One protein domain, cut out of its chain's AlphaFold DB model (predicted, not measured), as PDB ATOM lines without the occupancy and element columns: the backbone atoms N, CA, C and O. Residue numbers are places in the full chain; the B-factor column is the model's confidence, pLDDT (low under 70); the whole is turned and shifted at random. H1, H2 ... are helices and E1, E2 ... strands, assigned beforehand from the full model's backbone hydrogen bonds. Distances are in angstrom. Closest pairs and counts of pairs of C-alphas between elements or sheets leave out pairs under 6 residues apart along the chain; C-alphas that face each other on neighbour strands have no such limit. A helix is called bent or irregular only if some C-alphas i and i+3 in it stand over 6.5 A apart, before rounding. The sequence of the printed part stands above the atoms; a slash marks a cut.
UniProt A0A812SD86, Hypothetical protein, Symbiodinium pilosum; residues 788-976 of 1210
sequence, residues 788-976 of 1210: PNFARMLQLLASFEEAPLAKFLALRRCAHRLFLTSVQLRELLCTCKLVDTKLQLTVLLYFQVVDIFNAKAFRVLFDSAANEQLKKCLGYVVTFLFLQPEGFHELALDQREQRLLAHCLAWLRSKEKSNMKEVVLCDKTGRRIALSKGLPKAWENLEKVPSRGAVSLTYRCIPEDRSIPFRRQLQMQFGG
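This is residues 788 to 976 of the 1210 residues of the protein "Hypothetical protein" of Symbiodinium pilosum (UniProt A0A812SD86). An antiparallel sheet with H7 slantwise over one face makes one end of an elongated domain; from it a row of three stacked helix pairs, H1 with H2, H3 with H4 and H5 with H6, reaches to the other end. Residues 875 to 886 join the two lobes, and H9 folds back near H7. The printed part has 189 residues, with nine named helices and four named strands in the order H1 H2 H3 H4 H5 H6 E1 H7 E2 E3 H8 E4 H9; the class is mixed, and the sheet runs E1 E4 E2 E3. It is only just compact, close to loose, with a radius of gyration of the C-alphas of 18.9 A and spans of 57 by 36 by 23 A.

Find C-alpha 887 at (220.381, 190.395, 216.695), where E1 begins and runs 16.6 A to 892. Its sheet has E4 at residues 950 to 955, E2 at 916 to 922, 16.9 A long, and E3 at 928 to 930. Look next at H7, residues 896 to 911, 23.5 A, and H8, 937 to 940. H1 starts at C-alpha 788, (187.149, 201.965, 211.184), and runs to 799; then come H2, 804 to 817, 20.5 A; H3, 822 to 829; H4, 835 to 848, 19.9 A; H5, 856 to 859; and H6, 864 to 874. H9, residues 964 to 975, ends at (208.857, 182.083, 205.007). H2 and H4 are irregular: C-alphas 813 and 816 are 7.9 A apart, and 844 and 847 are 7.6 A apart.

Look across E1 and E4, antiparallel: N 889 and O 953 are 2.9 A apart, within hydrogen-bond range. Between E4 and E2, antiparallel, N 920 and O 952 are 2.9 A apart; in the hairpin of E2 and E3, N 929 and O 921 are 2.8 A apart. H7 is on the sheet at a height of 9.9 A, two layers, a helix on one face. E1, H7, E2 and E3, H8, E4 are split strand-helix-strand units, each with another strand between its two, and right-handed crossovers. H7 touches H8, closest at the C-alphas of His 903 and Trp 939, 5.4 A. The hub, H4, touches H2 at Ala 815 and Leu 845, C-alphas 6.7 A apart, H3 and H6. H3 touches H5, and H1 is close to H3 but not clearly touching, C-alphas 794 and 828 being 7.0 A apart. Every O i to N i+4 pair is within range in H1, H3, H6 and H9, against 7 of 10 in H2, 8 of 10 in H4 and 11 of 12 in H7; H5 and H8 are too short.

The C-alphas farthest apart are Pro 788 and Thr 925, 57.9 A. The printed part has no cut; H6 to E1 is the long link. Mean pLDDT of the printed part is 89.3, with residues 801, 802 and 960 under 70.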
ATOM      1  N   PRO A 788     188.446 201.898 210.505       85.56
ATOM      2  CA  PRO A 788     187.149 201.965 211.184       85.56
ATOM      3  C   PRO A 788     186.619 200.597 211.641       85.56
ATOM      4  O   PRO A 788     186.232 200.449 212.803       85.56
ATOM      5  N   ASN A 789     186.623 199.575 210.772       87.88
ATOM      6  CA  ASN A 789     186.166 198.234 211.156       87.88
ATOM      7  C   ASN A 789     187.084 197.592 212.208       87.88
ATOM      8  O   ASN A 789     186.591 196.928 213.124       87.88
ATOM      9  N   PHE A 790     188.395 197.834 212.133       90.56
ATOM     10  CA  PHE A 790     189.354 197.380 213.137       90.56
ATOM     11  C   PHE A 790     189.123 198.035 214.507       90.56
ATOM     12  O   PHE A 790     188.958 197.335 215.507       90.56
ATOM     13  N   ALA A 791     189.015 199.367 214.560       85.56
ATOM     14  CA  ALA A 791     188.737 200.094 215.798       85.56
ATOM     15  C   ALA A 791     187.406 199.650 216.431       85.56
ATOM     16  O   ALA A 791     187.331 199.436 217.644       85.56
ATOM     17  N   ARG A 792     186.375 199.419 215.605       83.31
ATOM     18  CA  ARG A 792     185.075 198.889 216.036       83.31
ATOM     19  C   ARG A 792     185.161 197.453 216.562       83.31
ATOM     20  O   ARG A 792     184.486 197.136 217.541       83.31
ATOM     21  N   MET A 793     185.992 196.594 215.968       88.75
ATOM     22  CA  MET A 793     186.265 195.249 216.493       88.75
ATOM     23  C   MET A 793     186.900 195.320 217.888       88.75
ATOM     24  O   MET A 793     186.437 194.631 218.795       88.75
ATOM     25  N   LEU A 794     187.903 196.185 218.086       88.19
ATOM     26  CA  LEU A 794     188.538 196.381 219.394       88.19
ATOM     27  C   LEU A 794     187.556 196.931 220.441       88.19
ATOM     28  O   LEU A 794     187.499 196.405 221.551       88.19
ATOM     29  N   GLN A 795     186.726 197.922 220.091       82.69
ATOM     30  CA  GLN A 795     185.681 198.428 220.992       82.69
ATOM     31  C   GLN A 795     184.674 197.338 221.394       82.69
ATOM     32  O   GLN A 795     184.283 197.260 222.559       82.69
ATOM     33  N   LEU A 796     184.273 196.466 220.459       82.75
ATOM     34  CA  LEU A 796     183.403 195.332 220.773       82.75
ATOM     35  C   LEU A 796     184.096 194.353 221.733       82.75
ATOM     36  O   LEU A 796     183.518 194.033 222.770       82.75
ATOM     37  N   LEU A 797     185.339 193.945 221.453       83.00
ATOM     38  CA  LEU A 797     186.129 193.056 222.320       83.00
ATOM     39  C   LEU A 797     186.335 193.625 223.735       83.00
ATOM     40  O   LEU A 797     186.276 192.865 224.706       83.00
ATOM     41  N   ALA A 798     186.531 194.939 223.863       78.75
ATOM     42  CA  ALA A 798     186.612 195.629 225.148       78.75
ATOM     43  C   ALA A 798     185.262 195.633 225.892       78.75
ATOM     44  O   ALA A 798     185.225 195.392 227.094       78.75
ATOM     45  N   SER A 799     184.145 195.826 225.180       73.94
ATOM     46  CA  SER A 799     182.797 195.912 225.773       73.94
ATOM     47  C   SER A 799     182.242 194.602 226.360       73.94
ATOM     48  O   SER A 799     181.225 194.628 227.054       73.94
ATOM     49  N   PHE A 800     182.883 193.457 226.101       74.81
ATOM     50  CA  PHE A 800     182.493 192.171 226.679       74.81
ATOM     51  C   PHE A 800     183.225 191.895 228.003       74.81
ATOM     52  O   PHE A 800     184.440 191.712 228.016       74.81
ATOM     53  N   GLU A 801     182.468 191.728 229.091       69.19
ATOM     54  CA  GLU A 801     182.931 191.192 230.394       69.19
ATOM     55  C   GLU A 801     183.324 189.693 230.338       69.19
ATOM     56  O   GLU A 801     183.724 189.108 231.340       69.19
ATOM     57  N   GLU A 802     183.157 189.049 229.180       68.38
ATOM     58  CA  GLU A 802     183.427 187.626 228.948       68.38
ATOM     59  C   GLU A 802     184.883 187.234 229.251       68.38
ATOM     60  O   GLU A 802     185.824 187.981 228.966       68.38
ATOM     61  N   ALA A 803     185.075 186.010 229.754       75.75
ATOM     62  CA  ALA A 803     186.396 185.472 230.077       75.75
ATOM     63  C   ALA A 803     187.344 185.482 228.851       75.75
ATOM     64  O   ALA A 803     186.883 185.245 227.730       75.75
ATOM     65  N   PRO A 804     188.673 185.663 229.026       80.50
ATOM     66  CA  PRO A 804     189.625 185.773 227.911       80.50
ATOM     67  C   PRO A 804     189.533 184.635 226.884       80.50
ATOM     68  O   PRO A 804     189.585 184.877 225.679       80.50
ATOM     69  N   LEU A 805     189.287 183.403 227.351       82.19
ATOM     70  CA  LEU A 805     189.074 182.233 226.498       82.19
ATOM     71  C   LEU A 805     187.891 182.409 225.529       82.19
ATOM     72  O   LEU A 805     187.991 182.006 224.375       82.19
ATOM     73  N   ALA A 806     186.782 183.026 225.948       81.62
ATOM     74  CA  ALA A 806     185.637 183.262 225.069       81.62
ATOM     75  C   ALA A 806     185.973 184.277 223.962       81.62
ATOM     76  O   ALA A 806     185.618 184.055 222.802       81.62
ATOM     77  N   LYS A 807     186.733 185.336 224.288       85.31
ATOM     78  CA  LYS A 807     187.231 186.321 223.310       85.31
ATOM     79  C   LYS A 807     188.195 185.676 222.304       85.31
ATOM     80  O   LYS A 807     188.026 185.847 221.097       85.31
ATOM     81  N   PHE A 808     189.145 184.865 222.784       88.06
ATOM     82  CA  PHE A 808     190.060 184.094 221.934       88.06
ATOM     83  C   PHE A 808     189.315 183.118 221.013       88.06
ATOM     84  O   PHE A 808     189.559 183.096 219.808       88.06
ATOM     85  N   LEU A 809     188.367 182.338 221.549       86.56
ATOM     86  CA  LEU A 809     187.579 181.396 220.752       86.56
ATOM     87  C   LEU A 809     186.749 182.130 219.692       86.56
ATOM     88  O   LEU A 809     186.736 181.687 218.546       86.56
ATOM     89  N   ALA A 810     186.125 183.265 220.027       85.75
ATOM     90  CA  ALA A 810     185.398 184.095 219.065       85.75
ATOM     91  C   ALA A 810     186.302 184.573 217.914       85.75
ATOM     92  O   ALA A 810     185.933 184.411 216.751       85.75
ATOM     93  N   LEU A 811     187.511 185.062 218.213       90.25
ATOM     94  CA  LEU A 811     188.503 185.427 217.194       90.25
ATOM     95  C   LEU A 811     188.955 184.212 216.364       90.25
ATOM     96  O   LEU A 811     189.018 184.295 215.137       90.25
ATOM     97  N   ARG A 812     189.170 183.041 216.984       92.38
ATOM     98  CA  ARG A 812     189.531 181.799 216.273       92.38
ATOM     99  C   ARG A 812     188.476 181.393 215.239       92.38
ATOM    100  O   ARG A 812     188.854 180.903 214.178       92.38
ATOM    101  N   ARG A 813     187.180 181.665 215.472       87.81
ATOM    102  CA  ARG A 813     186.077 181.414 214.508       87.81
ATOM    103  C   ARG A 813     186.234 182.185 213.194       87.81
ATOM    104  O   ARG A 813     185.904 181.644 212.139       87.81
ATOM    105  N   CYS A 814     186.692 183.436 213.259       89.88
ATOM    106  CA  CYS A 814     186.725 184.369 212.128       89.88
ATOM    107  C   CYS A 814     188.137 184.726 211.633       89.88
ATOM    108  O   CYS A 814     188.246 185.391 210.608       89.88
ATOM    109  N   ALA A 815     189.202 184.238 212.282       93.94
ATOM    110  CA  ALA A 815     190.604 184.537 211.965       93.94
ATOM    111  C   ALA A 815     190.992 184.393 210.478       93.94
ATOM    112  O   ALA A 815     191.865 185.111 210.014       93.94
ATOM    113  N   HIS A 816     190.309 183.540 209.705       91.50
ATOM    114  CA  HIS A 816     190.511 183.403 208.251       91.50
ATOM    115  C   HIS A 816     190.010 184.608 207.418       91.50
ATOM    116  O   HIS A 816     190.042 184.562 206.191       91.50
ATOM    117  N   ARG A 817     189.484 185.654 208.071       90.81
ATOM    118  CA  ARG A 817     189.037 186.929 207.478       90.81
ATOM    119  C   ARG A 817     189.741 188.142 208.095       90.81
ATOM    120  O   ARG A 817     189.480 189.264 207.676       90.81
ATOM    121  N   LEU A 818     190.573 187.930 209.116       93.06
ATOM    122  CA  LEU A 818     191.209 188.986 209.903       93.06
ATOM    123  C   LEU A 818     192.650 189.189 209.435       93.06
ATOM    124  O   LEU A 818     193.593 188.884 210.160       93.06
ATOM    125  N   PHE A 819     192.805 189.685 208.208       95.69
ATOM    126  CA  PHE A 819     194.100 190.130 207.701       95.69
ATOM    127  C   PHE A 819     194.489 191.446 208.374       95.69
ATOM    128  O   PHE A 819     193.693 192.384 208.390       95.69
ATOM    129  N   LEU A 820     195.694 191.510 208.939       96.12
ATOM    130  CA  LEU A 820     196.167 192.628 209.763       96.12
ATOM    131  C   LEU A 820     197.507 193.160 209.243       96.12
ATOM    132  O   LEU A 820     198.286 192.415 208.647       96.12
ATOM    133  N   THR A 821     197.821 194.420 209.535       94.88
ATOM    134  CA  THR A 821     199.221 194.873 209.586       94.88
ATOM    135  C   THR A 821     199.872 194.477 210.913       94.88
ATOM    136  O   THR A 821     199.200 194.166 211.898       94.88
ATOM    137  N   SER A 822     201.200 194.533 210.969       93.75
ATOM    138  CA  SER A 822     201.992 194.258 212.169       93.75
ATOM    139  C   SER A 822     201.660 195.244 213.297       93.75
ATOM    140  O   SER A 822     201.605 194.846 214.458       93.75
ATOM    141  N   VAL A 823     201.335 196.497 212.949       91.81
ATOM    142  CA  VAL A 823     200.834 197.521 213.885       91.81
ATOM    143  C   VAL A 823     199.418 197.201 214.376       91.81
ATOM    144  O   VAL A 823     199.151 197.311 215.565       91.81
ATOM    145  N   GLN A 824     198.512 196.736 213.511       94.06
ATOM    146  CA  GLN A 824     197.175 196.305 213.952       94.06
ATOM    147  C   GLN A 824     197.246 195.075 214.872       94.06
ATOM    148  O   GLN A 824     196.502 194.991 215.847       94.06
ATOM    149  N   LEU A 825     198.156 194.126 214.617       95.50
ATOM    150  CA  LEU A 825     198.359 193.000 215.531       95.50
ATOM    151  C   LEU A 825     198.930 193.470 216.881       95.50
ATOM    152  O   LEU A 825     198.403 193.067 217.914       95.50
ATOM    153  N   ARG A 826     199.925 194.370 216.891       93.69
ATOM    154  CA  ARG A 826     200.429 195.041 218.107       93.69
ATOM    155  C   ARG A 826     199.285 195.690 218.898       93.69
ATOM    156  O   ARG A 826     199.083 195.368 220.065       93.69
ATOM    157  N   GLU A 827     198.478 196.516 218.238       92.06
ATOM    158  CA  GLU A 827     197.373 197.268 218.843       92.06
ATOM    159  C   GLU A 827     196.267 196.359 219.430       92.06
ATOM    160  O   GLU A 827     195.694 196.680 220.472       92.06
ATOM    161  N   LEU A 828     196.013 195.190 218.824       92.69
ATOM    162  CA  LEU A 828     195.147 194.137 219.380       92.69
ATOM    163  C   LEU A 828     195.775 193.448 220.607       92.69
ATOM    164  O   LEU A 828     195.089 193.176 221.593       92.69
ATOM    165  N   LEU A 829     197.075 193.156 220.572       92.81
ATOM    166  CA  LEU A 829     197.783 192.493 221.672       92.81
ATOM    167  C   LEU A 829     197.922 193.402 222.907       92.81
ATOM    168  O   LEU A 829     197.897 192.903 224.032       92.81
ATOM    169  N   CYS A 830     197.984 194.724 222.726       90.88
ATOM    170  CA  CYS A 830     197.962 195.701 223.820       90.88
ATOM    171  C   CYS A 830     196.647 195.692 224.631       90.88
ATOM    172  O   CYS A 830     196.642 196.165 225.767       90.88
ATOM    173  N   THR A 831     195.554 195.102 224.116       86.00
ATOM    174  CA  THR A 831     194.297 194.904 224.873       86.00
ATOM    175  C   THR A 831     194.266 193.598 225.685       86.00
ATOM    176  O   THR A 831     193.197 193.190 226.145       86.00
ATOM    177  N   CYS A 832     195.387 192.876 225.803       87.19
ATOM    178  CA  CYS A 832     195.444 191.545 226.414       87.19
ATOM    179  C   CYS A 832     196.382 191.512 227.632       87.19
ATOM    180  O   CYS A 832     197.601 191.569 227.483       87.19
ATOM    181  N   LYS A 833     195.808 191.342 228.831       86.50
ATOM    182  CA  LYS A 833     196.536 191.331 230.116       86.50
ATOM    183  C   LYS A 833     197.523 190.170 230.298       86.50
ATOM    184  O   LYS A 833     198.561 190.342 230.927       86.50
ATOM    185  N   LEU A 834     197.205 188.979 229.785       88.06
ATOM    186  CA  LEU A 834     198.019 187.773 229.990       88.06
ATOM    187  C   LEU A 834     198.946 187.511 228.799       88.06
ATOM    188  O   LEU A 834     198.482 187.448 227.657       88.06
ATOM    189  N   VAL A 835     200.233 187.273 229.073       89.19
ATOM    190  CA  VAL A 835     201.251 186.961 228.050       89.19
ATOM    191  C   VAL A 835     200.872 185.711 227.250       89.19
ATOM    192  O   VAL A 835     200.967 185.733 226.028       89.19
ATOM    193  N   ASP A 836     200.316 184.677 227.887       88.94
ATOM    194  CA  ASP A 836     199.827 183.475 227.189       88.94
ATOM    195  C   ASP A 836     198.690 183.782 226.205       88.94
ATOM    196  O   ASP A 836     198.614 183.199 225.125       88.94
ATOM    197  N   THR A 837     197.810 184.733 226.544       89.00
ATOM    198  CA  THR A 837     196.730 185.169 225.642       89.00
ATOM    199  C   THR A 837     197.297 185.964 224.468       89.00
ATOM    200  O   THR A 837     196.881 185.735 223.331       89.00
ATOM    201  N   LYS A 838     198.295 186.830 224.710       92.00
ATOM    202  CA  LYS A 838     199.051 187.489 223.634       92.00
ATOM    203  C   LYS A 838     199.711 186.447 222.719       92.00
ATOM    204  O   LYS A 838     199.547 186.510 221.506       92.00
ATOM    205  N   LEU A 839     200.398 185.454 223.289       93.56
ATOM    206  CA  LEU A 839     201.101 184.401 222.552       93.56
ATOM    207  C   LEU A 839     200.130 183.594 221.677       93.56
ATOM    208  O   LEU A 839     200.353 183.460 220.476       93.56
ATOM    209  N   GLN A 840     199.023 183.108 222.248       92.75
ATOM    210  CA  GLN A 840     198.014 182.331 221.520       92.75
ATOM    211  C   GLN A 840     197.362 183.132 220.383       92.75
ATOM    212  O   GLN A 840     197.139 182.581 219.303       92.75
ATOM    213  N   LEU A 841     197.092 184.429 220.585       93.94
ATOM    214  CA  LEU A 841     196.590 185.315 219.529       93.94
ATOM    215  C   LEU A 841     197.626 185.541 218.424       93.94
ATOM    216  O   LEU A 841     197.270 185.456 217.248       93.94
ATOM    217  N   THR A 842     198.899 185.747 218.769       95.75
ATOM    218  CA  THR A 842     199.980 185.851 217.780       95.75
ATOM    219  C   THR A 842     200.118 184.563 216.976       95.75
ATOM    220  O   THR A 842     200.103 184.630 215.755       95.75
ATOM    221  N   VAL A 843     200.179 183.383 217.608       95.81
ATOM    222  CA  VAL A 843     200.296 182.092 216.896       95.81
ATOM    223  C   VAL A 843     199.098 181.851 215.962       95.81
ATOM    224  O   VAL A 843     199.274 181.375 214.841       95.81
ATOM    225  N   LEU A 844     197.885 182.226 216.381       95.62
ATOM    226  CA  LEU A 844     196.679 182.157 215.551       95.62
ATOM    227  C   LEU A 844     196.755 183.085 214.321       95.62
ATOM    228  O   LEU A 844     196.410 182.668 213.211       95.62
ATOM    229  N   LEU A 845     197.174 184.339 214.517       95.88
ATOM    230  CA  LEU A 845     197.075 185.416 213.524       95.88
ATOM    231  C   LEU A 845     198.365 185.672 212.724       95.88
ATOM    232  O   LEU A 845     198.311 186.413 211.747       95.88
ATOM    233  N   TYR A 846     199.496 185.039 213.058       95.81
ATOM    234  CA  TYR A 846     200.807 185.270 212.422       95.81
ATOM    235  C   TYR A 846     200.750 185.192 210.887       95.81
ATOM    236  O   TYR A 846     201.268 186.053 210.180       95.81
ATOM    237  N   PHE A 847     200.040 184.194 210.355       94.56
ATOM    238  CA  PHE A 847     199.879 183.977 208.912       94.56
ATOM    239  C   PHE A 847     198.747 184.787 208.263       94.56
ATOM    240  O   PHE A 847     198.468 184.603 207.081       94.56
ATOM    241  N   GLN A 848     198.111 185.684 209.021       95.31
ATOM    242  CA  GLN A 848     197.181 186.706 208.533       95.31
ATOM    243  C   GLN A 848     197.844 188.097 208.470       95.31
ATOM    244  O   GLN A 848     197.242 189.040 207.960       95.31
ATOM    245  N   VAL A 849     199.086 188.241 208.957       95.06
ATOM    246  CA  VAL A 849     199.845 189.496 208.870       95.06
ATOM    247  C   VAL A 849     200.346 189.703 207.438       95.06
ATOM    248  O   VAL A 849     201.119 188.893 206.908       95.06
ATOM    249  N   VAL A 850     199.899 190.791 206.804       93.62
ATOM    250  CA  VAL A 850     200.184 191.094 205.388       93.62
ATOM    251  C   VAL A 850     201.595 191.656 205.180       93.62
ATOM    252  O   VAL A 850     202.234 191.372 204.169       93.62
ATOM    253  N   ASP A 851     202.118 192.390 206.164       92.38
ATOM    254  CA  ASP A 851     203.417 193.069 206.145       92.38
ATOM    255  C   ASP A 851     204.445 192.402 207.079       92.38
ATOM    256  O   ASP A 851     205.248 193.086 207.697       92.38
ATOM    257  N   ILE A 852     204.443 191.063 207.187       92.56
ATOM    258  CA  ILE A 852     205.189 190.276 208.204       92.56
ATOM    259  C   ILE A 852     206.673 190.649 208.404       92.56
ATOM    260  O   ILE A 852     207.260 190.367 209.445       92.56
ATOM    261  N   PHE A 853     207.303 191.289 207.420       89.62
ATOM    262  CA  PHE A 853     208.653 191.837 207.539       89.62
ATOM    263  C   PHE A 853     208.787 192.910 208.638       89.62
ATOM    264  O   PHE A 853     209.902 193.151 209.082       89.62
ATOM    265  N   ASN A 854     207.673 193.492 209.093       90.94
ATOM    266  CA  ASN A 854     207.545 194.436 210.206       90.94
ATOM    267  C   ASN A 854     207.231 193.764 211.561       90.94
ATOM    268  O   ASN A 854     206.918 194.458 212.531       90.94
ATOM    269  N   ALA A 855     207.292 192.430 211.669       91.62
ATOM    270  CA  ALA A 855     206.832 191.700 212.857       91.62
ATOM    271  C   ALA A 855     207.522 192.095 214.180       91.62
ATOM    272  O   ALA A 855     206.952 191.860 215.247       91.62
ATOM    273  N   LYS A 856     208.702 192.736 214.139       87.19
ATOM    274  CA  LYS A 856     209.327 193.363 215.317       87.19
ATOM    275  C   LYS A 856     208.353 194.262 216.087       87.19
ATOM    276  O   LYS A 856     208.267 194.149 217.307       87.19
ATOM    277  N   ALA A 857     207.533 195.036 215.371       87.94
ATOM    278  CA  ALA A 857     206.593 195.987 215.957       87.94
ATOM    279  C   ALA A 857     205.550 195.349 216.892       87.94
ATOM    280  O   ALA A 857     205.091 196.030 217.800       87.94
ATOM    281  N   PHE A 858     205.190 194.066 216.727       91.56
ATOM    282  CA  PHE A 858     204.374 193.341 217.717       91.56
ATOM    283  C   PHE A 858     205.187 192.393 218.608       91.56
ATOM    284  O   PHE A 858     204.711 191.995 219.670       91.56
ATOM    285  N   ARG A 859     206.412 192.023 218.209       89.00
ATOM    286  CA  ARG A 859     207.294 191.145 218.997       89.00
ATOM    287  C   ARG A 859     207.940 191.832 220.204       89.00
ATOM    288  O   ARG A 859     208.278 191.127 221.148       89.00
ATOM    289  N   VAL A 860     207.996 193.167 220.216       86.00
ATOM    290  CA  VAL A 860     208.308 194.007 221.396       86.00
ATOM    291  C   VAL A 860     207.396 193.726 222.606       86.00
ATOM    292  O   VAL A 860     207.786 193.935 223.747       86.00
ATOM    293  N   LEU A 861     206.186 193.195 222.385       88.88
ATOM    294  CA  LEU A 861     205.213 192.889 223.445       88.88
ATOM    295  C   LEU A 861     205.489 191.570 224.197       88.88
ATOM    296  O   LEU A 861     204.641 191.133 224.983       88.88
ATOM    297  N   PHE A 862     206.632 190.932 223.931       90.31
ATOM    298  CA  PHE A 862     207.050 189.643 224.472       90.31
ATOM    299  C   PHE A 862     208.496 189.719 224.968       90.31
ATOM    300  O   PHE A 862     209.364 190.243 224.276       90.31
ATOM    301  N   ASP A 863     208.772 189.117 226.124       87.69
ATOM    302  CA  ASP A 863     210.141 188.914 226.598       87.69
ATOM    303  C   ASP A 863     210.895 187.853 225.762       87.69
ATOM    304  O   ASP A 863     210.374 187.294 224.787       87.69
ATOM    305  N   SER A 864     212.141 187.561 226.138       85.88
ATOM    306  CA  SER A 864     212.969 186.543 225.477       85.88
ATOM    307  C   SER A 864     212.361 185.130 225.555       85.88
ATOM    308  O   SER A 864     212.386 184.387 224.570       85.88
ATOM    309  N   ALA A 865     211.742 184.761 226.682       90.69
ATOM    310  CA  ALA A 865     211.171 183.431 226.890       90.69
ATOM    311  C   ALA A 865     209.906 183.210 226.045       90.69
ATOM    312  O   ALA A 865     209.761 182.168 225.402       90.69
ATOM    313  N   ALA A 866     209.021 184.206 225.977       91.12
ATOM    314  CA  ALA A 866     207.840 184.191 225.125       91.12
ATOM    315  C   ALA A 866     208.200 184.316 223.632       91.12
ATOM    316  O   ALA A 866     207.553 183.681 222.797       91.12
ATOM    317  N   ASN A 867     209.270 185.042 223.277       89.94
ATOM    318  CA  ASN A 867     209.826 185.022 221.919       89.94
ATOM    319  C   ASN A 867     210.363 183.632 221.534       89.94
ATOM    320  O   ASN A 867     210.085 183.165 220.429       89.94
ATOM    321  N   GLU A 868     211.086 182.938 222.420       91.50
ATOM    322  CA  GLU A 868     211.497 181.547 222.182       91.50
ATOM    323  C   GLU A 868     210.297 180.599 222.102       91.50
ATOM    324  O   GLU A 868     210.264 179.736 221.228       91.50
ATOM    325  N   GLN A 869     209.270 180.770 222.939       93.12
ATOM    326  CA  GLN A 869     208.055 179.961 222.837       93.12
ATOM    327  C   GLN A 869     207.312 180.205 221.513       93.12
ATOM    328  O   GLN A 869     206.820 179.258 220.902       93.12
ATOM    329  N   LEU A 870     207.305 181.439 220.998       93.56
ATOM    330  CA  LEU A 870     206.752 181.757 219.681       93.56
ATOM    331  C   LEU A 870     207.515 181.038 218.552       93.56
ATOM    332  O   LEU A 870     206.881 180.460 217.665       93.56
ATOM    333  N   LYS A 871     208.858 181.008 218.606       93.19
ATOM    334  CA  LYS A 871     209.697 180.217 217.679       93.19
ATOM    335  C   LYS A 871     209.400 178.720 217.803       93.19
ATOM    336  O   LYS A 871     209.218 178.051 216.786       93.19
ATOM    337  N   LYS A 872     209.283 178.203 219.032       92.81
ATOM    338  CA  LYS A 872     208.947 176.799 219.310       92.81
ATOM    339  C   LYS A 872     207.576 176.403 218.789       92.81
ATOM    340  O   LYS A 872     207.473 175.287 218.304       92.81
ATOM    341  N   CYS A 873     206.559 177.267 218.820       93.50
ATOM    342  CA  CYS A 873     205.222 176.948 218.298       93.50
ATOM    343  C   CYS A 873     205.105 177.099 216.769       93.50
ATOM    344  O   CYS A 873     204.509 176.247 216.114       93.50
ATOM    345  N   LEU A 874     205.687 178.149 216.173       93.69
ATOM    346  CA  LEU A 874     205.509 178.477 214.745       93.69
ATOM    347  C   LEU A 874     206.619 177.975 213.804       93.69
ATOM    348  O   LEU A 874     206.396 177.904 212.596       93.69
ATOM    349  N   GLY A 875     207.795 177.651 214.337       93.06
ATOM    350  CA  GLY A 875     208.971 177.210 213.587       93.06
ATOM    351  C   GLY A 875     210.074 178.263 213.527       93.06
ATOM    352  O   GLY A 875     209.822 179.437 213.236       93.06
ATOM    353  N   TYR A 876     211.321 177.849 213.769       93.31
ATOM    354  CA  TYR A 876     212.482 178.750 213.854       93.31
ATOM    355  C   TYR A 876     212.780 179.430 212.511       93.31
ATOM    356  O   TYR A 876     213.137 180.604 212.476       93.31
ATOM    357  N   VAL A 877     212.585 178.722 211.394       93.06
ATOM    358  CA  VAL A 877     212.777 179.277 210.039       93.06
ATOM    359  C   VAL A 877     211.615 180.187 209.630       93.06
ATOM    360  O   VAL A 877     211.819 181.187 208.949       93.06
ATOM    361  N   VAL A 878     210.393 179.871 210.067       90.81
ATOM    362  CA  VAL A 878     209.166 180.597 209.696       90.81
ATOM    363  C   VAL A 878     209.004 181.903 210.489       90.81
ATOM    364  O   VAL A 878     208.424 182.871 209.992       90.81
ATOM    365  N   THR A 879     209.551 181.950 211.707       92.69
ATOM    366  CA  THR A 879     209.598 183.144 212.574       92.69
ATOM    367  C   THR A 879     210.845 184.010 212.381       92.69
ATOM    368  O   THR A 879     210.938 185.100 212.956       92.69
ATOM    369  N   PHE A 880     211.799 183.565 211.558       93.00
ATOM    370  CA  PHE A 880     212.978 184.345 211.204       93.00
ATOM    371  C   PHE A 880     212.619 185.460 210.214       93.00
ATOM    372  O   PHE A 880     212.027 185.227 209.157       93.00
ATOM    373  N   LEU A 881     212.985 186.693 210.558       90.50
ATOM    374  CA  LEU A 881     212.664 187.875 209.765       90.50
ATOM    375  C   LEU A 881     213.773 188.097 208.737       90.50
ATOM    376  O   LEU A 881     214.724 188.826 208.984       90.50
ATOM    377  N   PHE A 882     213.671 187.474 207.561       91.38
ATOM    378  CA  PHE A 882     214.741 187.510 206.553       91.38
ATOM    379  C   PHE A 882     215.095 188.928 206.077       91.38
ATOM    380  O   PHE A 882     216.209 189.151 205.608       91.38
ATOM    381  N   LEU A 883     214.169 189.887 206.196       89.38
ATOM    382  CA  LEU A 883     214.411 191.302 205.901       89.38
ATOM    383  C   LEU A 883     215.096 192.054 207.052       89.38
ATOM    384  O   LEU A 883     215.857 192.981 206.772       89.38
ATOM    385  N   GLN A 884     214.891 191.608 208.294       87.19
ATOM    386  CA  GLN A 884     215.392 192.184 209.549       87.19
ATOM    387  C   GLN A 884     216.072 191.111 210.441       87.19
ATOM    388  O   GLN A 884     215.606 190.835 211.548       87.19
ATOM    389  N   PRO A 885     217.129 190.426 209.950       88.75
ATOM    390  CA  PRO A 885     217.762 189.303 210.641       88.75
ATOM    391  C   PRO A 885     218.750 189.723 211.744       88.75
ATOM    392  O   PRO A 885     219.436 188.867 212.299       88.75
ATOM    393  N   GLU A 886     218.889 191.019 212.028       82.88
ATOM    394  CA  GLU A 886     219.782 191.533 213.067       82.88
ATOM    395  C   GLU A 886     219.430 191.057 214.489       82.88
ATOM    396  O   GLU A 886     218.270 190.794 214.801       82.88
ATOM    397  N   GLY A 887     220.460 190.934 215.333       81.38
ATOM    398  CA  GLY A 887     220.381 190.395 216.695       81.38
ATOM    399  C   GLY A 887     221.354 189.235 216.939       81.38
ATOM    400  O   GLY A 887     222.141 188.858 216.063       81.38
ATOM    401  N   PHE A 888     221.300 188.668 218.145       86.31
ATOM    402  CA  PHE A 888     222.021 187.447 218.514       86.31
ATOM    403  C   PHE A 888     221.196 186.199 218.168       86.31
ATOM    404  O   PHE A 888     219.988 186.152 218.398       86.31
ATOM    405  N   HIS A 889     221.862 185.172 217.636       90.12
ATOM    406  CA  HIS A 889     221.257 183.894 217.264       90.12
ATOM    407  C   HIS A 889     222.107 182.752 217.815       90.12
ATOM    408  O   HIS A 889     223.247 182.582 217.389       90.12
ATOM    409  N   GLU A 890     221.546 181.942 218.712       92.31
ATOM    410  CA  GLU A 890     222.107 180.652 219.126       92.31
ATOM    411  C   GLU A 890     221.226 179.526 218.578       92.31
ATOM    412  O   GLU A 890     220.007 179.553 218.737       92.31
ATOM    413  N   LEU A 891     221.840 178.578 217.863       94.25
ATOM    414  CA  LEU A 891     221.147 177.560 217.077       94.25
ATOM    415  C   LEU A 891     221.647 176.154 217.416       94.25
ATOM    416  O   LEU A 891     222.800 175.806 217.141       94.25
ATOM    417  N   ALA A 892     220.761 175.329 217.966       93.94
ATOM    418  CA  ALA A 892     221.009 173.932 218.304       93.94
ATOM    419  C   ALA A 892     221.062 173.067 217.028       93.94
ATOM    420  O   ALA A 892     220.067 172.881 216.331       93.94
ATOM    421  N   LEU A 893     222.245 172.550 216.682       93.12
ATOM    422  CA  LEU A 893     222.495 171.831 215.425       93.12
ATOM    423  C   LEU A 893     222.096 170.348 215.464       93.12
ATOM    424  O   LEU A 893     222.363 169.625 214.510       93.12
ATOM    425  N   ASP A 894     221.474 169.875 216.539       91.00
ATOM    426  CA  ASP A 894     220.724 168.618 216.570       91.00
ATOM    427  C   ASP A 894     219.284 168.790 216.040       91.00
ATOM    428  O   ASP A 894     218.771 167.895 215.364       91.00
ATOM    429  N   GLN A 895     218.662 169.956 216.242       90.19
ATOM    430  CA  GLN A 895     217.321 170.267 215.737       90.19
ATOM    431  C   GLN A 895     217.330 170.607 214.236       90.19
ATOM    432  O   GLN A 895     218.046 171.501 213.774       90.19
ATOM    433  N   ARG A 896     216.490 169.925 213.442       90.69
ATOM    434  CA  ARG A 896     216.461 170.076 211.974       90.69
ATOM    435  C   ARG A 896     216.136 171.500 211.517       90.69
ATOM    436  O   ARG A 896     216.768 171.976 210.574       90.69
ATOM    437  N   GLU A 897     215.167 172.170 212.137       90.75
ATOM    438  CA  GLU A 897     214.801 173.542 211.761       90.75
ATOM    439  C   GLU A 897     215.908 174.548 212.086       90.75
ATOM    440  O   GLU A 897     216.204 175.419 211.273       90.75
ATOM    441  N   GLN A 898     216.582 174.403 213.227       93.44
ATOM    442  CA  GLN A 898     217.675 175.300 213.605       93.44
ATOM    443  C   GLN A 898     218.916 175.083 212.715       93.44
ATOM    444  O   GLN A 898     219.549 176.055 212.295       93.44
ATOM    445  N   ARG A 899     219.196 173.840 212.281       94.00
ATOM    446  CA  ARG A 899     220.148 173.562 211.181       94.00
ATOM    447  C   ARG A 899     219.729 174.214 209.858       94.00
ATOM    448  O   ARG A 899     220.585 174.720 209.131       94.00
ATOM    449  N   LEU A 900     218.435 174.201 209.526       94.00
ATOM    450  CA  LEU A 900     217.909 174.829 208.308       94.00
ATOM    451  C   LEU A 900     218.034 176.361 208.369       94.00
ATOM    452  O   LEU A 900     218.384 176.984 207.366       94.00
ATOM    453  N   LEU A 901     217.865 176.960 209.549       94.44
ATOM    454  CA  LEU A 901     218.142 178.375 209.786       94.44
ATOM    455  C   LEU A 901     219.647 178.692 209.693       94.44
ATOM    456  O   LEU A 901     220.022 179.670 209.050       94.44
ATOM    457  N   ALA A 902     220.533 177.835 210.211       95.19
ATOM    458  CA  ALA A 902     221.981 177.985 210.028       95.19
ATOM    459  C   ALA A 902     222.403 177.909 208.540       95.19
ATOM    460  O   ALA A 902     223.287 178.646 208.101       95.19
ATOM    461  N   HIS A 903     221.732 177.077 207.738       94.69
ATOM    462  CA  HIS A 903     221.858 177.047 206.275       94.69
ATOM    463  C   HIS A 903     221.366 178.355 205.617       94.69
ATOM    464  O   HIS A 903     222.069 178.921 204.776       94.69
ATOM    465  N   CYS A 904     220.219 178.894 206.045       94.44
ATOM    466  CA  CYS A 904     219.714 180.196 205.588       94.44
ATOM    467  C   CYS A 904     220.677 181.352 205.913       94.44
ATOM    468  O   CYS A 904     220.925 182.221 205.078       94.44
ATOM    469  N   LEU A 905     221.266 181.342 207.110       94.44
ATOM    470  CA  LEU A 905     222.270 182.315 207.544       94.44
ATOM    471  C   LEU A 905     223.581 182.176 206.754       94.44
ATOM    472  O   LEU A 905     224.217 183.185 206.453       94.44
ATOM    473  N   ALA A 906     223.964 180.962 206.341       93.62
ATOM    474  CA  ALA A 906     225.089 180.754 205.427       93.62
ATOM    475  C   ALA A 906     224.812 181.320 204.018       93.62
ATOM    476  O   ALA A 906     225.713 181.909 203.417       93.62
ATOM    477  N   TRP A 907     223.570 181.212 203.520       93.56
ATOM    478  CA  TRP A 907     223.120 181.869 202.282       93.56
ATOM    479  C   TRP A 907     223.148 183.400 202.399       93.56
ATOM    480  O   TRP A 907     223.689 184.057 201.512       93.56
ATOM    481  N   LEU A 908     222.637 183.976 203.495       92.56
ATOM    482  CA  LEU A 908     222.752 185.416 203.771       92.56
ATOM    483  C   LEU A 908     224.220 185.860 203.764       92.56
ATOM    484  O   LEU A 908     224.589 186.733 202.983       92.56
ATOM    485  N   ARG A 909     225.085 185.177 204.524       90.12
ATOM    486  CA  ARG A 909     226.526 185.468 204.631       90.12
ATOM    487  C   ARG A 909     227.305 185.327 203.313       90.12
ATOM    488  O   ARG A 909     228.413 185.854 203.199       90.12
ATOM    489  N   SER A 910     226.789 184.616 202.306       89.00
ATOM    490  CA  SER A 910     227.453 184.524 200.994       89.00
ATOM    491  C   SER A 910     227.195 185.740 200.096       89.00
ATOM    492  O   SER A 910     228.010 186.029 199.212       89.00
ATOM    493  N   LYS A 911     226.109 186.481 200.359       90.50
ATOM    494  CA  LYS A 911     225.792 187.774 199.735       90.50
ATOM    495  C   LYS A 911     226.245 188.958 200.587       90.50
ATOM    496  O   LYS A 911     226.843 189.875 200.039       90.50
ATOM    497  N   GLU A 912     225.998 188.889 201.891       90.38
ATOM    498  CA  GLU A 912     226.232 189.940 202.884       90.38
ATOM    499  C   GLU A 912     227.387 189.518 203.809       90.38
ATOM    500  O   GLU A 912     227.209 188.803 204.800       90.38
ATOM    501  N   LYS A 913     228.620 189.859 203.428       82.56
ATOM    502  CA  LYS A 913     229.834 189.262 204.022       82.56
ATOM    503  C   LYS A 913     230.266 189.922 205.329       82.56
ATOM    504  O   LYS A 913     230.961 189.291 206.124       82.56
ATOM    505  N   SER A 914     229.907 191.186 205.523       80.81
ATOM    506  CA  SER A 914     230.343 192.017 206.649       80.81
ATOM    507  C   SER A 914     229.414 191.882 207.855       80.81
ATOM    508  O   SER A 914     229.856 192.085 208.989       80.81
ATOM    509  N   ASN A 915     228.158 191.501 207.608       81.88
ATOM    510  CA  ASN A 915     227.054 191.528 208.569       81.88
ATOM    511  C   ASN A 915     227.107 190.487 209.696       81.88
ATOM    512  O   ASN A 915     226.334 190.614 210.639       81.88
ATOM    513  N   MET A 916     227.992 189.489 209.643       87.56
ATOM    514  CA  MET A 916     228.018 188.371 210.593       87.56
ATOM    515  C   MET A 916     229.274 188.397 211.482       87.56
ATOM    516  O   MET A 916     230.395 188.359 210.971       87.56
ATOM    517  N   LYS A 917     229.085 188.454 212.808       83.25
ATOM    518  CA  LYS A 917     230.121 188.583 213.855       83.25
ATOM    519  C   LYS A 917     229.980 187.491 214.934       83.25
ATOM    520  O   LYS A 917     229.047 186.695 214.885       83.25
ATOM    521  N   GLU A 918     230.946 187.432 215.858       85.38
ATOM    522  CA  GLU A 918     231.036 186.482 216.993       85.38
ATOM    523  C   GLU A 918     230.687 185.006 216.683       85.38
ATOM    524  O   GLU A 918     230.182 184.291 217.541       85.38
ATOM    525  N   VAL A 919     230.960 184.513 215.469       91.12
ATOM    526  CA  VAL A 919     230.540 183.156 215.082       91.12
ATOM    527  C   VAL A 919     231.337 182.093 215.844       91.12
ATOM    528  O   VAL A 919     232.532 181.913 215.593       91.12
ATOM    529  N   VAL A 920     230.677 181.344 216.728       93.62
ATOM    530  CA  VAL A 920     231.264 180.246 217.508       93.62
ATOM    531  C   VAL A 920     230.486 178.959 217.256       93.62
ATOM    532  O   VAL A 920     229.291 178.872 217.517       93.62
ATOM    533  N   LEU A 921     231.183 177.927 216.784       92.81
ATOM    534  CA  LEU A 921     230.665 176.564 216.688       92.81
ATOM    535  C   LEU A 921     231.060 175.786 217.948       92.81
ATOM    536  O   LEU A 921     232.242 175.571 218.197       92.81
ATOM    537  N   CYS A 922     230.079 175.346 218.727       92.94
ATOM    538  CA  CYS A 922     230.242 174.341 219.769       92.94
ATOM    539  C   CYS A 922     230.041 172.953 219.145       92.94
ATOM    540  O   CYS A 922     228.967 172.657 218.616       92.94
ATOM    541  N   ASP A 923     231.072 172.108 219.143       86.19
ATOM    542  CA  ASP A 923     230.991 170.786 218.516       86.19
ATOM    543  C   ASP A 923     230.286 169.728 219.389       86.19
ATOM    544  O   ASP A 923     229.884 169.967 220.528       86.19
ATOM    545  N   LYS A 924     230.150 168.508 218.852       83.88
ATOM    546  CA  LYS A 924     229.516 167.360 219.530       83.88
ATOM    547  C   LYS A 924     230.212 166.897 220.827       83.88
ATOM    548  O   LYS A 924     229.715 165.969 221.458       83.88
ATOM    549  N   THR A 925     231.373 167.458 221.171       83.88
ATOM    550  CA  THR A 925     232.127 167.208 222.413       83.88
ATOM    551  C   THR A 925     232.161 168.430 223.338       83.88
ATOM    552  O   THR A 925     232.882 168.427 224.329       83.88
ATOM    553  N   GLY A 926     231.388 169.479 223.031       83.75
ATOM    554  CA  GLY A 926     231.357 170.730 223.793       83.75
ATOM    555  C   GLY A 926     232.516 171.685 223.481       83.75
ATOM    556  O   GLY A 926     232.647 172.728 224.124       83.75
ATOM    557  N   ARG A 927     233.374 171.370 222.499       89.19
ATOM    558  CA  ARG A 927     234.512 172.223 222.150       89.19
ATOM    559  C   ARG A 927     234.025 173.440 221.369       89.19
ATOM    560  O   ARG A 927     233.509 173.306 220.261       89.19
ATOM    561  N   ARG A 928     234.252 174.635 221.918       91.31
ATOM    562  CA  ARG A 928     234.016 175.913 221.230       91.31
ATOM    563  C   ARG A 928     235.119 176.190 220.200       91.31
ATOM    564  O   ARG A 928     236.307 176.088 220.501       91.31
ATOM    565  N   ILE A 929     234.714 176.544 218.982       91.44
ATOM    566  CA  ILE A 929     235.569 176.815 217.821       91.44
ATOM    567  C   ILE A 929     235.132 178.155 217.216       91.44
ATOM    568  O   ILE A 929     234.049 178.258 216.638       91.44
ATOM    569  N   ALA A 930     235.969 179.186 217.333       90.00
ATOM    570  CA  ALA A 930     235.697 180.497 216.748       90.00
ATOM    571  C   ALA A 930     235.892 180.471 215.220       90.00
ATOM    572  O   ALA A 930     236.985 180.205 214.716       90.00
ATOM    573  N   LEU A 931     234.833 180.774 214.468       88.56
ATOM    574  CA  LEU A 931     234.824 180.797 213.008       88.56
ATOM    575  C   LEU A 931     235.092 182.222 212.503       88.56
ATOM    576  O   LEU A 931     234.197 182.924 212.039       88.56
ATOM    577  N   SER A 932     236.358 182.643 212.553       81.88
ATOM    578  CA  SER A 932     236.814 184.007 212.212       81.88
ATOM    579  C   SER A 932     236.507 184.492 210.784       81.88
ATOM    580  O   SER A 932     236.681 185.671 210.486       81.88
ATOM    581  N   LYS A 933     236.038 183.608 209.892       82.19
ATOM    582  CA  LYS A 933     235.582 183.932 208.526       82.19
ATOM    583  C   LYS A 933     234.050 183.872 208.366       82.19
ATOM    584  O   LYS A 933     233.559 183.901 207.236       82.19
ATOM    585  N   GLY A 934     233.303 183.774 209.464       86.38
ATOM    586  CA  GLY A 934     231.863 183.513 209.480       86.38
ATOM    587  C   GLY A 934     231.516 182.059 209.138       86.38
ATOM    588  O   GLY A 934     232.400 181.200 209.062       86.38
ATOM    589  N   LEU A 935     230.228 181.780 208.906       91.50
ATOM    590  CA  LEU A 935     229.754 180.426 208.589       91.50
ATOM    591  C   LEU A 935     230.445 179.827 207.339       91.50
ATOM    592  O   LEU A 935     230.676 180.545 206.356       91.50
ATOM    593  N   PRO A 936     230.771 178.516 207.324       91.88
ATOM    594  CA  PRO A 936     231.462 177.889 206.199       91.88
ATOM    595  C   PRO A 936     230.603 177.894 204.931       91.88
ATOM    596  O   PRO A 936     229.446 177.486 204.967       91.88
ATOM    597  N   LYS A 937     231.185 178.244 203.773       90.12
ATOM    598  CA  LYS A 937     230.439 178.272 202.495       90.12
ATOM    599  C   LYS A 937     229.780 176.922 202.159       90.12
ATOM    600  O   LYS A 937     228.715 176.889 201.563       90.12
ATOM    601  N   ALA A 938     230.369 175.804 202.589       93.12
ATOM    602  CA  ALA A 938     229.792 174.474 202.387       93.12
ATOM    603  C   ALA A 938     228.357 174.331 202.940       93.12
ATOM    604  O   ALA A 938     227.585 173.558 202.381       93.12
ATOM    605  N   TRP A 939     227.985 175.092 203.978       94.56
ATOM    606  CA  TRP A 939     226.648 175.079 204.593       94.56
ATOM    607  C   TRP A 939     225.556 175.678 203.683       94.56
ATOM    608  O   TRP A 939     224.368 175.523 203.961       94.56
ATOM    609  N   GLU A 940     225.932 176.264 202.535       92.12
ATOM    610  CA  GLU A 940     225.009 176.508 201.416       92.12
ATOM    611  C   GLU A 940     224.324 175.215 200.921       92.12
ATOM    612  O   GLU A 940     223.251 175.306 200.332       92.12
ATOM    613  N   ASN A 941     224.874 174.026 201.218       92.06
ATOM    614  CA  ASN A 941     224.156 172.746 201.210       92.06
ATOM    615  C   ASN A 941     223.849 172.307 202.662       92.06
ATOM    616  O   ASN A 941     224.759 172.128 203.476       92.06
ATOM    617  N   LEU A 942     222.566 172.073 202.961       90.62
ATOM    618  CA  LEU A 942     222.052 171.604 204.255       90.62
ATOM    619  C   LEU A 942     222.710 170.299 204.751       90.62
ATOM    620  O   LEU A 942     222.920 170.128 205.951       90.62
ATOM    621  N   GLU A 943     223.095 169.394 203.849       92.06
ATOM    622  CA  GLU A 943     223.798 168.141 204.175       92.06
ATOM    623  C   GLU A 943     225.198 168.367 204.767       92.06
ATOM    624  O   GLU A 943     225.777 167.456 205.359       92.06
ATOM    625  N   LYS A 944     225.778 169.560 204.573       94.62
ATOM    626  CA  LYS A 944     227.100 169.934 205.098       94.62
ATOM    627  C   LYS A 944     227.015 170.750 206.391       94.62
ATOM    628  O   LYS A 944     228.054 170.994 207.003       94.62
ATOM    629  N   VAL A 945     225.811 171.136 206.823       93.88
ATOM    630  CA  VAL A 945     225.566 171.643 208.180       93.88
ATOM    631  C   VAL A 945     225.648 170.456 209.150       93.88
ATOM    632  O   VAL A 945     224.933 169.469 208.924       93.88
ATOM    633  N   PRO A 946     226.465 170.522 210.223       92.88
ATOM    634  CA  PRO A 946     226.556 169.473 211.236       92.88
ATOM    635  C   PRO A 946     225.185 169.034 211.758       92.88
ATOM    636  O   PRO A 946     224.247 169.825 211.804       92.88
ATOM    637  N   SER A 947     225.077 167.762 212.140       90.94
ATOM    638  CA  SER A 947     223.853 167.147 212.671       90.94
ATOM    639  C   SER A 947     223.802 167.071 214.202       90.94
ATOM    640  O   SER A 947     222.895 166.440 214.740       90.94
ATOM    641  N   ARG A 948     224.800 167.649 214.889       91.38
ATOM    642  CA  ARG A 948     224.903 167.827 216.350       91.38
ATOM    643  C   ARG A 948     225.839 168.996 216.668       91.38
ATOM    644  O   ARG A 948     226.707 169.321 215.854       91.38
ATOM    645  N   GLY A 949     225.718 169.540 217.877       92.50
ATOM    646  CA  GLY A 949     226.456 170.712 218.360       92.50
ATOM    647  C   GLY A 949     225.534 171.925 218.475       92.50
ATOM    648  O   GLY A 949     224.318 171.780 218.399       92.50
ATOM    649  N   ALA A 950     226.101 173.116 218.614       94.31
ATOM    650  CA  ALA A 950     225.371 174.382 218.545       94.31
ATOM    651  C   ALA A 950     226.223 175.436 217.830       94.31
ATOM    652  O   ALA A 950     227.450 175.357 217.859       94.31
ATOM    653  N   VAL A 951     225.604 176.426 217.194       95.19
ATOM    654  CA  VAL A 951     226.316 177.579 216.627       95.19
ATOM    655  C   VAL A 951     225.683 178.872 217.117       95.19
ATOM    656  O   VAL A 951     224.478 179.058 216.975       95.19
ATOM    657  N   SER A 952     226.495 179.758 217.683       94.12
ATOM    658  CA  SER A 952     226.088 181.113 218.049       94.12
ATOM    659  C   SER A 952     226.745 182.143 217.133       94.12
ATOM    660  O   SER A 952     227.853 181.925 216.633       94.12
ATOM    661  N   LEU A 953     226.033 183.234 216.848       93.12
ATOM    662  CA  LEU A 953     226.505 184.359 216.037       93.12
ATOM    663  C   LEU A 953     225.686 185.628 216.291       93.12
ATOM    664  O   LEU A 953     224.511 185.563 216.646       93.12
ATOM    665  N   THR A 954     226.286 186.778 215.997       86.31
ATOM    666  CA  THR A 954     225.608 188.080 215.992       86.31
ATOM    667  C   THR A 954     225.470 188.570 214.555       86.31
ATOM    668  O   THR A 954     226.445 188.565 213.798       86.31
ATOM    669  N   TYR A 955     224.278 189.014 214.160       86.44
ATOM    670  CA  TYR A 955     224.026 189.599 212.843       86.44
ATOM    671  C   TYR A 955     223.738 191.101 212.989       86.44
ATOM    672  O   TYR A 955     222.922 191.492 213.818       86.44
ATOM    673  N   ARG A 956     224.426 191.954 212.218       75.12
ATOM    674  CA  ARG A 956     224.488 193.418 212.452       75.12
ATOM    675  C   ARG A 956     223.949 194.306 211.322       75.12
ATOM    676  O   ARG A 956     223.964 195.517 211.464       75.12
ATOM    677  N   CYS A 957     223.472 193.731 210.213       76.12
ATOM    678  CA  CYS A 957     222.766 194.448 209.130       76.12
ATOM    679  C   CYS A 957     223.322 195.839 208.755       76.12
ATOM    680  O   CYS A 957     222.579 196.819 208.707       76.12
ATOM    681  N   ILE A 958     224.604 195.932 208.422       72.75
ATOM    682  CA  ILE A 958     225.250 197.165 207.958       72.75
ATOM    683  C   ILE A 958     224.555 197.628 206.657       72.75
ATOM    684  O   ILE A 958     224.435 196.804 205.741       72.75
ATOM    685  N   PRO A 959     224.055 198.881 206.553       70.31
ATOM    686  CA  PRO A 959     223.215 199.351 205.440       70.31
ATOM    687  C   PRO A 959     223.770 199.074 204.035       70.31
ATOM    688  O   PRO A 959     223.015 198.704 203.135       70.31
ATOM    689  N   GLU A 960     225.083 199.209 203.867       69.75
ATOM    690  CA  GLU A 960     225.841 199.059 202.620       69.75
ATOM    691  C   GLU A 960     225.913 197.604 202.125       69.75
ATOM    692  O   GLU A 960     226.092 197.368 200.933       69.75
ATOM    693  N   ASP A 961     225.750 196.633 203.029       76.62
ATOM    694  CA  ASP A 961     225.852 195.188 202.770       76.62
ATOM    695  C   ASP A 961     224.454 194.515 202.748       76.62
ATOM    696  O   ASP A 961     224.354 193.304 202.568       76.62
ATOM    697  N   ARG A 962     223.346 195.269 202.922       83.25
ATOM    698  CA  ARG A 962     221.961 194.732 202.908       83.25
ATOM    699  C   ARG A 962     221.472 194.443 201.482       83.25
ATOM    700  O   ARG A 962     221.141 195.354 200.722       83.25
ATOM    701  N   SER A 963     221.272 193.174 201.134       88.44
ATOM    702  CA  SER A 963     220.721 192.754 199.841       88.44
ATOM    703  C   SER A 963     219.202 192.540 199.911       88.44
ATOM    704  O   SER A 963     218.711 191.412 199.868       88.44
ATOM    705  N   ILE A 964     218.424 193.629 200.000       87.31
ATOM    706  CA  ILE A 964     216.947 193.580 200.116       87.31
ATOM    707  C   ILE A 964     216.266 192.653 199.076       87.31
ATOM    708  O   ILE A 964     215.393 191.878 199.475       87.31
ATOM    709  N   PRO A 965     216.655 192.624 197.778       90.38
ATOM    710  CA  PRO A 965     216.059 191.693 196.812       90.38
ATOM    711  C   PRO A 965     216.290 190.215 197.159       90.38
ATOM    712  O   PRO A 965     215.393 189.395 196.962       90.38
ATOM    713  N   PHE A 966     217.463 189.879 197.706       92.50
ATOM    714  CA  PHE A 966     217.822 188.521 198.121       92.50
ATOM    715  C   PHE A 966     217.177 188.143 199.461       92.50
ATOM    716  O   PHE A 966     216.612 187.059 199.579       92.50
ATOM    717  N   ARG A 967     217.139 189.066 200.433       92.31
ATOM    718  CA  ARG A 967     216.360 188.914 201.676       92.31
ATOM    719  C   ARG A 967     214.887 188.604 201.384       92.31
ATOM    720  O   ARG A 967     214.323 187.674 201.952       92.31
ATOM    721  N   ARG A 968     214.281 189.314 200.421       91.81
ATOM    722  CA  ARG A 968     212.912 189.048 199.943       91.81
ATOM    723  C   ARG A 968     212.781 187.693 199.234       91.81
ATOM    724  O   ARG A 968     211.780 187.013 199.433       91.81
ATOM    725  N   GLN A 969     213.774 187.276 198.441       91.62
ATOM    726  CA  GLN A 969     213.800 185.934 197.840       91.62
ATOM    727  C   GLN A 969     213.788 184.843 198.923       91.62
ATOM    728  O   GLN A 969     213.001 183.903 198.824       91.62
ATOM    729  N   LEU A 970     214.597 184.991 199.977       92.38
ATOM    730  CA  LEU A 970     214.613 184.059 201.105       92.38
ATOM    731  C   LEU A 970     213.285 184.073 201.884       92.38
ATOM    732  O   LEU A 970     212.736 183.008 202.146       92.38
ATOM    733  N   GLN A 971     212.698 185.247 202.156       91.44
ATOM    734  CA  GLN A 971     211.368 185.354 202.782       91.44
ATOM    735  C   GLN A 971     210.279 184.628 201.969       91.44
ATOM    736  O   GLN A 971     209.389 184.002 202.547       91.44
ATOM    737  N   MET A 972     210.356 184.670 200.636       89.88
ATOM    738  CA  MET A 972     209.431 183.955 199.752       89.88
ATOM    739  C   MET A 972     209.689 182.439 199.732       89.88
ATOM    740  O   MET A 972     208.732 181.669 199.734       89.88
ATOM    741  N   GLN A 973     210.955 182.011 199.730       89.69
ATOM    742  CA  GLN A 973     211.356 180.601 199.643       89.69
ATOM    743  C   GLN A 973     211.192 179.834 200.968       89.69
ATOM    744  O   GLN A 973     210.777 178.678 200.949       89.69
ATOM    745  N   PHE A 974     211.513 180.468 202.098       90.38
ATOM    746  CA  PHE A 974     211.581 179.848 203.427       90.38
ATOM    747  C   PHE A 974     210.504 180.356 204.399       90.38
ATOM    748  O   PHE A 974     210.064 179.607 205.262       90.38
ATOM    749  N   GLY A 975     210.031 181.599 204.262       88.00
ATOM    750  CA  GLY A 975     208.857 182.083 205.007       88.00
ATOM    751  C   GLY A 975     207.533 181.751 204.304       88.00
ATOM    752  O   GLY A 975     206.525 181.457 204.952       88.00
ATOM    753  N   GLY A 976     207.528 181.794 202.967       88.06
ATOM    754  CA  GLY A 976     206.372 181.544 202.101       88.06
ATOM    755  C   GLY A 976     205.583 182.792 201.676       88.06
ATOM    756  O   GLY A 976     204.640 182.662 200.893       88.06
TER     757      GLY A 976